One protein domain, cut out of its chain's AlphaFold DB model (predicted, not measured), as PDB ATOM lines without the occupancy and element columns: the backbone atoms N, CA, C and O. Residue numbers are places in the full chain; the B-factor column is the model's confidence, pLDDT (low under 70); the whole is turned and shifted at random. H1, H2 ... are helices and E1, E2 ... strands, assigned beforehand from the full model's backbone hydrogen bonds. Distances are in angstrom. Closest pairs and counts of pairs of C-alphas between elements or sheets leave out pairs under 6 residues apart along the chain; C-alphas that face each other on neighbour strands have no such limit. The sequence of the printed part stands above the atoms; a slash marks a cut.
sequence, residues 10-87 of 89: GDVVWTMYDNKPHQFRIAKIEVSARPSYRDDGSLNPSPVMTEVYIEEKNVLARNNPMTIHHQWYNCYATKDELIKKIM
ATOM      1  N   GLY A  10     219.979 185.604 261.089       95.94
ATOM      2  CA  GLY A  10     219.614 186.527 262.162       95.94
ATOM      3  C   GLY A  10     219.276 187.944 261.694       95.94
ATOM      4  O   GLY A  10     218.535 188.630 262.406       95.94
ATOM      5  N   ASP A  11     219.724 188.355 260.503       97.56
ATOM      6  CA  ASP A  11     219.377 189.659 259.940       97.56
ATOM      7  C   ASP A  11     217.882 189.738 259.625       97.56
ATOM      8  O   ASP A  11     217.239 188.756 259.239       97.56
ATOM      9  N   VAL A  12     217.321 190.932 259.810       97.81
ATOM     10  CA  VAL A  12     215.933 191.234 259.462       97.81
ATOM     11  C   VAL A  12     215.926 192.013 258.158       97.81
ATOM     12  O   VAL A  12     216.503 193.093 258.079       97.81
ATOM     13  N   VAL A  13     215.251 191.467 257.154       98.00
ATOM     14  CA  VAL A  13     215.237 191.992 255.786       98.00
ATOM     15  C   VAL A  13     213.807 192.135 255.271       98.00
ATOM     16  O   VAL A  13     212.851 191.623 255.863       98.00
ATOM     17  N   TRP A  14     213.669 192.848 254.158       98.19
ATOM     18  CA  TRP A  14     212.418 193.110 253.460       98.19
ATOM     19  C   TRP A  14     212.426 192.470 252.075       98.19
ATOM     20  O   TRP A  14     213.415 192.549 251.354       98.19
ATOM     21  N   THR A  15     211.310 191.866 251.690       96.81
ATOM     22  CA  THR A  15     211.084 191.271 250.365       96.81
ATOM     23  C   THR A  15     209.633 191.497 249.941       96.81
ATOM     24  O   THR A  15     208.806 191.914 250.755       96.81
ATOM     25  N   MET A  16     209.295 191.207 248.687       95.56
ATOM     26  CA  MET A  16     207.897 191.036 248.290       95.56
ATOM     27  C   MET A  16     207.475 189.590 248.512       95.56
ATOM     28  O   MET A  16     208.080 188.661 247.980       95.56
ATOM     29  N   TYR A  17     206.396 189.400 249.261       92.81
ATOM     30  CA  TYR A  17     205.764 188.101 249.444       92.81
ATOM     31  C   TYR A  17     204.251 188.277 249.348       92.81
ATOM     32  O   TYR A  17     203.689 189.148 250.008       92.81
ATOM     33  N   ASP A  18     203.599 187.490 248.489       91.25
ATOM     34  CA  ASP A  18     202.159 187.615 248.209       91.25
ATOM     35  C   ASP A  18     201.740 189.056 247.833       91.25
ATOM     36  O   ASP A  18     200.805 189.640 248.382       91.25
ATOM     37  N   ASN A  19     202.508 189.671 246.920       90.19
ATOM     38  CA  ASN A  19     202.321 191.048 246.438       90.19
ATOM     39  C   ASN A  19     202.297 192.124 247.536       90.19
ATOM     40  O   ASN A  19     201.763 193.216 247.335       90.19
ATOM     41  N   LYS A  20     202.896 191.847 248.698       93.62
ATOM     42  CA  LYS A  20     203.002 192.798 249.804       93.62
ATOM     43  C   LYS A  20     204.446 192.890 250.294       93.62
ATOM     44  O   LYS A  20     205.134 191.867 250.338       93.62
ATOM     45  N   PRO A  21     204.899 194.086 250.714       96.12
ATOM     46  CA  PRO A  21     206.141 194.217 251.457       96.12
ATOM     47  C   PRO A  21     206.071 193.361 252.719       96.12
ATOM     48  O   PRO A  21     205.200 193.556 253.569       96.12
ATOM     49  N   HIS A  22     206.992 192.419 252.826       96.25
ATOM     50  CA  HIS A  22     207.071 191.445 253.900       96.25
ATOM     51  C   HIS A  22     208.422 191.566 254.586       96.25
ATOM     52  O   HIS A  22     209.462 191.585 253.926       96.25
ATOM     53  N   GLN A  23     208.394 191.656 255.911       97.31
ATOM     54  CA  GLN A  23     209.588 191.662 256.740       97.31
ATOM     55  C   GLN A  23     209.771 190.275 257.343       97.31
ATOM     56  O   GLN A  23     208.833 189.719 257.916       97.31
ATOM     57  N   PHE A  24     210.985 189.741 257.279       96.44
ATOM     58  CA  PHE A  24     211.305 188.475 257.923       96.44
ATOM     59  C   PHE A  24     212.726 188.463 258.470       96.44
ATOM     60  O   PHE A  24     213.570 189.274 258.089       96.44
ATOM     61  N   ARG A  25     212.980 187.530 259.389       96.69
ATOM     62  CA  ARG A  25     214.320 187.230 259.888       96.69
ATOM     63  C   ARG A  25     214.879 186.036 259.129       96.69
ATOM     64  O   ARG A  25     214.214 185.005 259.057       96.69
ATOM     65  N   ILE A  26     216.097 186.161 258.616       97.00
ATOM     66  CA  ILE A  26     216.789 185.065 257.936       97.00
ATOM     67  C   ILE A  26     217.094 183.980 258.971       97.00
ATOM     68  O   ILE A  26     217.886 184.195 259.886       97.00
ATOM     69  N   ALA A  27     216.466 182.815 258.845       95.12
ATOM     70  CA  ALA A  27     216.755 181.674 259.707       95.12
ATOM     71  C   ALA A  27     218.041 180.973 259.257       95.12
ATOM     72  O   ALA A  27     218.892 180.630 260.076       95.12
ATOM     73  N   LYS A  28     218.173 180.757 257.942       94.62
ATOM     74  CA  LYS A  28     219.287 180.047 257.303       94.62
ATOM     75  C   LYS A  28     219.541 180.617 255.911       94.62
ATOM     76  O   LYS A  28     218.647 181.215 255.312       94.62
ATOM     77  N   ILE A  29     220.746 180.392 255.400       95.19
ATOM     78  CA  ILE A  29     221.114 180.697 254.018       95.19
ATOM     79  C   ILE A  29     221.526 179.392 253.354       95.19
ATOM     80  O   ILE A  29     222.386 178.674 253.867       95.19
ATOM     81  N   GLU A  30     220.909 179.090 252.220       94.75
ATOM     82  CA  GLU A  30     221.277 177.956 251.385       94.75
ATOM     83  C   GLU A  30     222.030 178.465 250.163       94.75
ATOM     84  O   GLU A  30     221.521 179.294 249.407       94.75
ATOM     85  N   VAL A  31     223.246 177.955 249.968       92.19
ATOM     86  CA  VAL A  31     224.053 178.232 248.780       92.19
ATOM     87  C   VAL A  31     224.238 176.934 248.013       92.19
ATOM     88  O   VAL A  31     224.732 175.951 248.566       92.19
ATOM     89  N   SER A  32     223.857 176.920 246.735       90.44
ATOM     90  CA  SER A  32     224.090 175.772 245.857       90.44
ATOM     91  C   SER A  32     224.927 176.162 244.645       90.44
ATOM     92  O   SER A  32     224.664 177.172 243.989       90.44
ATOM     93  N   ALA A  33     225.938 175.341 244.361       89.12
ATOM     94  CA  ALA A  33     226.812 175.461 243.205       89.12
ATOM     95  C   ALA A  33     226.457 174.361 242.205       89.12
ATOM     96  O   ALA A  33     226.465 173.178 242.557       89.12
ATOM     97  N   ARG A  34     226.154 174.732 240.962       89.50
ATOM     98  CA  ARG A  34     225.877 173.771 239.889       89.50
ATOM     99  C   ARG A  34     226.892 173.925 238.758       89.50
ATOM    100  O   ARG A  34     227.253 175.059 238.430       89.50
ATOM    101  N   PRO A  35     227.343 172.816 238.143       90.00
ATOM    102  CA  PRO A  35     228.109 172.880 236.907       90.00
ATOM    103  C   PRO A  35     227.335 173.685 235.864       90.00
ATOM    104  O   PRO A  35     226.121 173.523 235.731       90.00
ATOM    105  N   SER A  36     228.032 174.537 235.124       89.81
ATOM    106  CA  SER A  36     227.474 175.186 233.945       89.81
ATOM    107  C   SER A  36     228.331 174.839 232.741       89.81
ATOM    108  O   SER A  36     229.550 174.702 232.848       89.81
ATOM    109  N   TYR A  37     227.680 174.654 231.601       91.25
ATOM    110  CA  TYR A  37     228.322 174.252 230.358       91.25
ATOM    111  C   TYR A  37     228.173 175.376 229.341       91.25
ATOM    112  O   TYR A  37     227.179 176.105 229.360       91.25
ATOM    113  N   ARG A  38     229.182 175.544 228.490       87.31
ATOM    114  CA  ARG A  38     229.115 176.420 227.318       87.31
ATOM    115  C   ARG A  38     228.314 175.750 226.204       87.31
ATOM    116  O   ARG A  38     228.071 174.545 226.248       87.31
ATOM    117  N   ASP A  39     227.986 176.522 225.173       91.25
ATOM    118  CA  ASP A  39     227.273 176.029 223.986       91.25
ATOM    119  C   ASP A  39     228.029 174.899 223.263       91.25
ATOM    120  O   ASP A  39     227.415 174.036 222.641       91.25
ATOM    121  N   ASP A  40     229.361 174.863 223.383       93.25
ATOM    122  CA  ASP A  40     230.226 173.808 222.835       93.25
ATOM    123  C   ASP A  40     230.314 172.542 223.716       93.25
ATOM    124  O   ASP A  40     231.051 171.609 223.395       93.25
ATOM    125  N   GLY A  41     229.582 172.495 224.836       90.50
ATOM    126  CA  GLY A  41     229.579 171.381 225.787       90.50
ATOM    127  C   GLY A  41     230.765 171.360 226.759       90.50
ATOM    128  O   GLY A  41     230.824 170.484 227.625       90.50
ATOM    129  N   SER A  42     231.701 172.311 226.670       93.25
ATOM    130  CA  SER A  42     232.796 172.434 227.637       93.25
ATOM    131  C   SER A  42     232.302 172.967 228.986       93.25
ATOM    132  O   SER A  42     231.372 173.773 229.065       93.25
ATOM    133  N   LEU A  43     232.936 172.526 230.077       92.19
ATOM    134  CA  LEU A  43     232.628 173.015 231.420       92.19
ATOM    135  C   LEU A  43     233.088 174.475 231.566       92.19
ATOM    136  O   LEU A  43     234.235 174.818 231.255       92.19
ATOM    137  N   ASN A  44     232.213 175.341 232.077       87.94
ATOM    138  CA  ASN A  44     232.613 176.685 232.471       87.94
ATOM    139  C   ASN A  44     233.542 176.626 233.698       87.94
ATOM    140  O   ASN A  44     233.268 175.880 234.637       87.94
ATOM    141  N   PRO A  45     234.600 177.456 233.744       86.25
ATOM    142  CA  PRO A  45     235.505 177.533 234.890       86.25
ATOM    143  C   PRO A  45     234.796 177.929 236.188       86.25
ATOM    144  O   PRO A  45     235.228 177.544 237.271       86.25
ATOM    145  N   SER A  46     233.714 178.700 236.068       84.44
ATOM    146  CA  SER A  46     232.934 179.199 237.193       84.44
ATOM    147  C   SER A  46     231.581 178.486 237.250       84.44
ATOM    148  O   SER A  46     230.809 178.582 236.289       84.44
ATOM    149  N   PRO A  47     231.257 177.787 238.353       85.88
ATOM    150  CA  PRO A  47     229.941 177.193 238.528       85.88
ATOM    151  C   PRO A  47     228.876 178.284 238.664       85.88
ATOM    152  O   PRO A  47     229.154 179.408 239.086       85.88
ATOM    153  N   VAL A  48     227.631 177.935 238.345       87.62
ATOM    154  CA  VAL A  48     226.492 178.802 238.649       87.62
ATOM    155  C   VAL A  48     226.191 178.673 240.134       87.62
ATOM    156  O   VAL A  48     225.885 177.584 240.623       87.62
ATOM    157  N   MET A  49     226.297 179.795 240.836       88.25
ATOM    158  CA  MET A  49     225.961 179.908 242.249       88.25
ATOM    159  C   MET A  49     224.530 180.414 242.404       88.25
ATOM    160  O   MET A  49     224.093 181.321 241.699       88.25
ATOM    161  N   THR A  50     223.812 179.831 243.353       90.56
ATOM    162  CA  THR A  50     222.479 180.272 243.777       90.56
ATOM    163  C   THR A  50     222.492 180.448 245.282       90.56
ATOM    164  O   THR A  50     223.047 179.606 245.985       90.56
ATOM    165  N   GLU A  51     221.895 181.533 245.760       94.44
ATOM    166  CA  GLU A  51     221.802 181.880 247.178       94.44
ATOM    167  C   GLU A  51     220.332 182.145 247.517       94.44
ATOM    168  O   GLU A  51     219.639 182.896 246.827       94.44
ATOM    169  N   VAL A  52     219.836 181.489 248.561       96.19
ATOM    170  CA  VAL A  52     218.440 181.588 248.995       96.19
ATOM    171  C   VAL A  52     218.404 181.828 250.497       96.19
ATOM    172  O   VAL A  52     219.095 181.157 251.265       96.19
ATOM    173  N   TYR A  53     217.574 182.775 250.920       96.88
ATOM    174  CA  TYR A  53     217.295 183.045 252.324       96.88
ATOM    175  C   TYR A  53     216.054 182.291 252.764       96.88
ATOM    176  O   TYR A  53     215.011 182.342 252.110       96.88
ATOM    177  N   ILE A  54     216.180 181.595 253.888       95.31
ATOM    178  CA  ILE A  54     215.119 180.771 254.447       95.31
ATOM    179  C   ILE A  54     214.441 181.531 255.579       95.31
ATOM    180  O   ILE A  54     215.083 181.946 256.545       95.31
ATOM    181  N   GLU A  55     213.127 181.671 255.468       95.06
ATOM    182  CA  GLU A  55     212.238 182.073 256.549       95.06
ATOM    183  C   GLU A  55     211.578 180.821 257.140       95.06
ATOM    184  O   GLU A  55     211.018 180.007 256.404       95.06
ATOM    185  N   GLU A  56     211.607 180.671 258.463       91.56
ATOM    186  CA  GLU A  56     210.897 179.598 259.168       91.56
ATOM    187  C   GLU A  56     209.617 180.157 259.809       91.56
ATOM    188  O   GLU A  56     209.672 181.013 260.696       91.56
ATOM    189  N   LYS A  57     208.446 179.667 259.380       84.25
ATOM    190  CA  LYS A  57     207.146 179.987 259.984       84.25
ATOM    191  C   LYS A  57     206.663 178.813 260.829       84.25
ATOM    192  O   LYS A  57     206.379 177.734 260.311       84.25
ATOM    193  N   ASN A  58     206.529 179.034 262.134       71.88
ATOM    194  CA  ASN A  58     205.943 178.046 263.036       71.88
ATOM    195  C   ASN A  58     204.421 178.034 262.871       71.88
ATOM    196  O   ASN A  58     203.752 179.016 263.195       71.88
ATOM    197  N   VAL A  59     203.869 176.921 262.390       60.56
ATOM    198  CA  VAL A  59     202.418 176.713 262.340       60.56
ATOM    199  C   VAL A  59     202.000 175.954 263.599       60.56
ATOM    200  O   VAL A  59     202.609 174.952 263.961       60.56
ATOM    201  N   LEU A  60     200.956 176.438 264.278       64.44
ATOM    202  CA  LEU A  60     200.486 175.946 265.586       64.44
ATOM    203  C   LEU A  60     200.073 174.456 265.607       64.44
ATOM    204  O   LEU A  60     199.873 173.891 266.680       64.44
ATOM    205  N   ALA A  61     199.955 173.795 264.453       53.97
ATOM    206  CA  ALA A  61     199.594 172.388 264.353       53.97
ATOM    207  C   ALA A  61     200.834 171.521 264.059       53.97
ATOM    208  O   ALA A  61     201.282 171.434 262.921       53.97
ATOM    209  N   ARG A  62     201.354 170.854 265.103       55.91
ATOM    210  CA  ARG A  62     202.429 169.838 265.062       55.91
ATOM    211  C   ARG A  62     203.706 170.265 264.313       55.91
ATOM    212  O   ARG A  62     203.940 169.804 263.207       55.91
ATOM    213  N   ASN A  63     204.555 171.049 264.987       56.03
ATOM    214  CA  ASN A  63     206.035 171.085 264.919       56.03
ATOM    215  C   ASN A  63     206.772 171.039 263.562       56.03
ATOM    216  O   ASN A  63     207.994 170.928 263.568       56.03
ATOM    217  N   ASN A  64     206.103 171.164 262.421       61.28
ATOM    218  CA  ASN A  64     206.764 171.286 261.132       61.28
ATOM    219  C   ASN A  64     206.879 172.777 260.808       61.28
ATOM    220  O   ASN A  64     205.870 173.385 260.434       61.28
ATOM    221  N   PRO A  65     208.062 173.398 260.980       68.69
ATOM    222  CA  PRO A  65     208.267 174.750 260.490       68.69
ATOM    223  C   PRO A  65     208.029 174.746 258.977       68.69
ATOM    224  O   PRO A  65     208.638 173.968 258.243       68.69
ATOM    225  N   MET A  66     207.115 175.594 258.505       84.06
ATOM    226  CA  MET A  66     207.015 175.869 257.077       84.06
ATOM    227  C   MET A  66     208.222 176.710 256.683       84.06
ATOM    228  O   MET A  66     208.428 177.789 257.240       84.06
ATOM    229  N   THR A  67     209.003 176.223 255.726       89.19
ATOM    230  CA  THR A  67     210.122 176.971 255.156       89.19
ATOM    231  C   THR A  67     209.649 177.744 253.933       89.19
ATOM    232  O   THR A  67     209.011 177.195 253.032       89.19
ATOM    233  N   ILE A  68     209.948 179.039 253.896       92.94
ATOM    234  CA  ILE A  68     209.730 179.886 252.724       92.94
ATOM    235  C   ILE A  68     211.093 180.310 252.196       92.94
ATOM    236  O   ILE A  68     211.979 180.692 252.959       92.94
ATOM    237  N   HIS A  69     211.245 180.203 250.881       94.81
ATOM    238  CA  HIS A  69     212.492 180.428 250.171       94.81
ATOM    239  C   HIS A  69     212.417 181.782 249.470       94.81
ATOM    240  O   HIS A  69     211.571 181.985 248.596       94.81
ATOM    241  N   HIS A  70     213.315 182.694 249.832       95.75
ATOM    242  CA  HIS A  70     213.416 184.027 249.250       95.75
ATOM    243  C   HIS A  70     214.732 184.154 248.482       95.75
ATOM    244  O   HIS A  70     215.800 183.877 249.022       95.75
ATOM    245  N   GLN A  71     214.674 184.564 247.214       94.81
ATOM    246  CA  GLN A  71     215.885 184.809 246.423       94.81
ATOM    247  C   GLN A  71     216.680 185.972 247.030       94.81
ATOM    248  O   GLN A  71     216.104 187.021 247.332       94.81
ATOM    249  N   TRP A  72     217.998 185.807 247.175       94.56
ATOM    250  CA  TRP A  72     218.859 186.799 247.834       94.56
ATOM    251  C   TRP A  72     218.760 188.196 247.201       94.56
ATOM    252  O   TRP A  72     218.724 189.211 247.900       94.56
ATOM    253  N   TYR A  73     218.655 188.248 245.868       93.25
ATOM    254  CA  TYR A  73     218.600 189.490 245.098       93.25
ATOM    255  C   TYR A  73     217.266 190.235 245.249       93.25
ATOM    256  O   TYR A  73     217.213 191.429 244.976       93.25
ATOM    257  N   ASN A  74     216.223 189.570 245.756       94.69
ATOM    258  CA  ASN A  74     214.922 190.176 246.056       94.69
ATOM    259  C   ASN A  74     214.803 190.668 247.510       94.69
ATOM    260  O   ASN A  74     213.750 191.168 247.900       94.69
ATOM    261  N   CYS A  75     215.856 190.518 248.316       96.56
ATOM    262  CA  CYS A  75     215.861 190.913 249.722       96.56
ATOM    263  C   CYS A  75     216.633 192.223 249.936       96.56
ATOM    264  O   CYS A  75     217.719 192.420 249.382       96.56
ATOM    265  N   TYR A  76     216.100 193.103 250.780       97.56
ATOM    266  CA  TYR A  76     216.595 194.460 251.028       97.56
ATOM    267  C   TYR A  76     216.720 194.742 252.523       97.56
ATOM    268  O   TYR A  76     215.997 194.157 253.331       97.56
ATOM    269  N   ALA A  77     217.624 195.645 252.905       97.19
ATOM    270  CA  ALA A  77     217.848 195.951 254.316       97.19
ATOM    271  C   ALA A  77     216.668 196.749 254.892       97.19
ATOM    272  O   ALA A  77     216.300 196.588 256.055       97.19
ATOM    273  N   THR A  78     216.041 197.587 254.062       97.19
ATOM    274  CA  THR A  78     214.926 198.448 254.465       97.19
ATOM    275  C   THR A  78     213.719 198.308 253.540       97.19
ATOM    276  O   THR A  78     213.823 197.910 252.379       97.19
ATOM    277  N   LYS A  79     212.544 198.679 254.061       96.62
ATOM    278  CA  LYS A  79     211.309 198.746 253.275       96.62
ATOM    279  C   LYS A  79     211.406 199.781 252.149       96.62
ATOM    280  O   LYS A  79     210.865 199.549 251.073       96.62
ATOM    281  N   ASP A  80     212.093 200.895 252.388       96.31
ATOM    282  CA  ASP A  80     212.232 201.976 251.408       96.31
ATOM    283  C   ASP A  80     213.096 201.548 250.218       96.31
ATOM    284  O   ASP A  80     212.745 201.835 249.076       96.31
ATOM    285  N   GLU A  81     214.178 200.798 250.463       95.88
ATOM    286  CA  GLU A  81     214.981 200.176 249.401       95.88
ATOM    287  C   GLU A  81     214.140 199.246 248.524       95.88
ATOM    288  O   GLU A  81     214.224 199.318 247.296       95.88
ATOM    289  N   LEU A  82     213.301 198.414 249.149       95.69
ATOM    290  CA  LEU A  82     212.394 197.521 248.437       95.69
ATOM    291  C   LEU A  82     211.401 198.306 247.566       95.69
ATOM    292  O   LEU A  82     211.262 198.019 246.381       95.69
ATOM    293  N   ILE A  83     210.719 199.301 248.143       94.19
ATOM    294  CA  ILE A  83     209.723 200.111 247.423       94.19
ATOM    295  C   ILE A  83     210.375 200.846 246.256       94.19
ATOM    296  O   ILE A  83     209.844 200.827 245.149       94.19
ATOM    297  N   LYS A  84     211.541 201.457 246.488       94.69
ATOM    298  CA  LYS A  84     212.283 202.158 245.445       94.69
ATOM    299  C   LYS A  84     212.589 201.233 244.270       94.69
ATOM    300  O   LYS A  84     212.414 201.646 243.132       94.69
ATOM    301  N   LYS A  85     212.988 199.986 244.535       91.56
ATOM    302  CA  LYS A  85     213.274 199.013 243.476       91.56
ATOM    303  C   LYS A  85     212.043 198.606 242.676       91.56
ATOM    304  O   LYS A  85     212.129 198.574 241.460       91.56
ATOM    305  N   ILE A  86     210.905 198.404 243.333       88.50
ATOM    306  CA  ILE A  86     209.634 198.098 242.654       88.50
ATOM    307  C   ILE A  86     209.171 199.260 241.765       88.50
ATOM    308  O   ILE A  86     208.535 199.035 240.748       88.50
ATOM    309  N   MET A  87     209.454 200.506 242.153       87.62
ATOM    310  CA  MET A  87     209.079 201.691 241.369       87.62
ATOM    311  C   MET A  87     210.030 201.986 240.199       87.62
ATOM    312  O   MET A  87     209.688 202.796 239.340       87.62
TER     313      MET A  87
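Overview. This is residues 10 to 87 of the 89 residues of an uncharacterized protein of Bacteroides cellulosilyticus CL02T12C19 (UniProt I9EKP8). A long, strongly twisted ribbon of three antiparallel strands, E3, E4 and E5, runs along the longest axis, and beside its E4 and E5 part sits a small two-strand hairpin, E1 and E2, which lies between that ribbon and the one helix, H1. One end of the longest axis is the loop of residues 35 to 47 that joins E3 to E4; the E4 to E5 turn lies at the other end of the ribbon. The printed part has 78 residues with five named strands and then one named helix, in the order E1 E2 E3 E4 E5 H1. The sheet orders are E3 - E4 - E5 and E1 - E2, both antiparallel, and the class is mostly strand. The whole is loose, with a radius of gyration of the C-alphas of 16.3 A and spans of 50 by 39 by 22 A.

Arrangement. Start at E4, residues 48 to 58, the inner strand of the larger sheet. Its hairpin partner E3, residues 28 to 34, is antiparallel to it at 152 degrees; look at N 30 and O 52, 2.9 A apart and within hydrogen-bond range. E5, residues 65 to 71, forms another hairpin with E4, antiparallel at 145 degrees, with N 53 and O 70 within range at 2.8 A. These three make a meander, each strand the antiparallel neighbour of the one before. Outward from it, E1, residues 12 to 17, and E2, residues 20 to 25, form a hairpin at 147 degrees, with N 15 and O 22 within range at 2.9 A. The closest C-alphas of E2 and E4 are those of Arg 25 and Glu 55, 6.5 A apart. E2 runs on into E3 across a break of 2 residues, at 100 degrees. H1, residues 79 to 87, is not on the larger sheet; its closest C-alpha pair with E1 is Lys 79 and Trp 14, 5.7 A. Every O i to N i+4 pair in H1 is within hydrogen-bond range.

Along the chain. Find C-alpha 48 at (226.492, 178.802, 238.649); from there E4 runs 31.9 A to C-alpha 58. E3 covers 19.6 A, E5 18.9 A, E2 16.1 A and E1 14.6 A, the last beginning at C-alpha 12, (215.933, 191.234, 259.462). H1 spans 12.5 A and ends at C-alpha 87, (209.079, 201.691, 241.369).

Size, cuts and confidence. The two C-alphas farthest apart are those of Asp 40 and Leu 60, 52.1 A. The printed part has no cut, and its one long link is E3 to E4, with 13 residues. Look for low confidence at residues 59 to 65, under 70; the mean pLDDT of the printed part is 89.8.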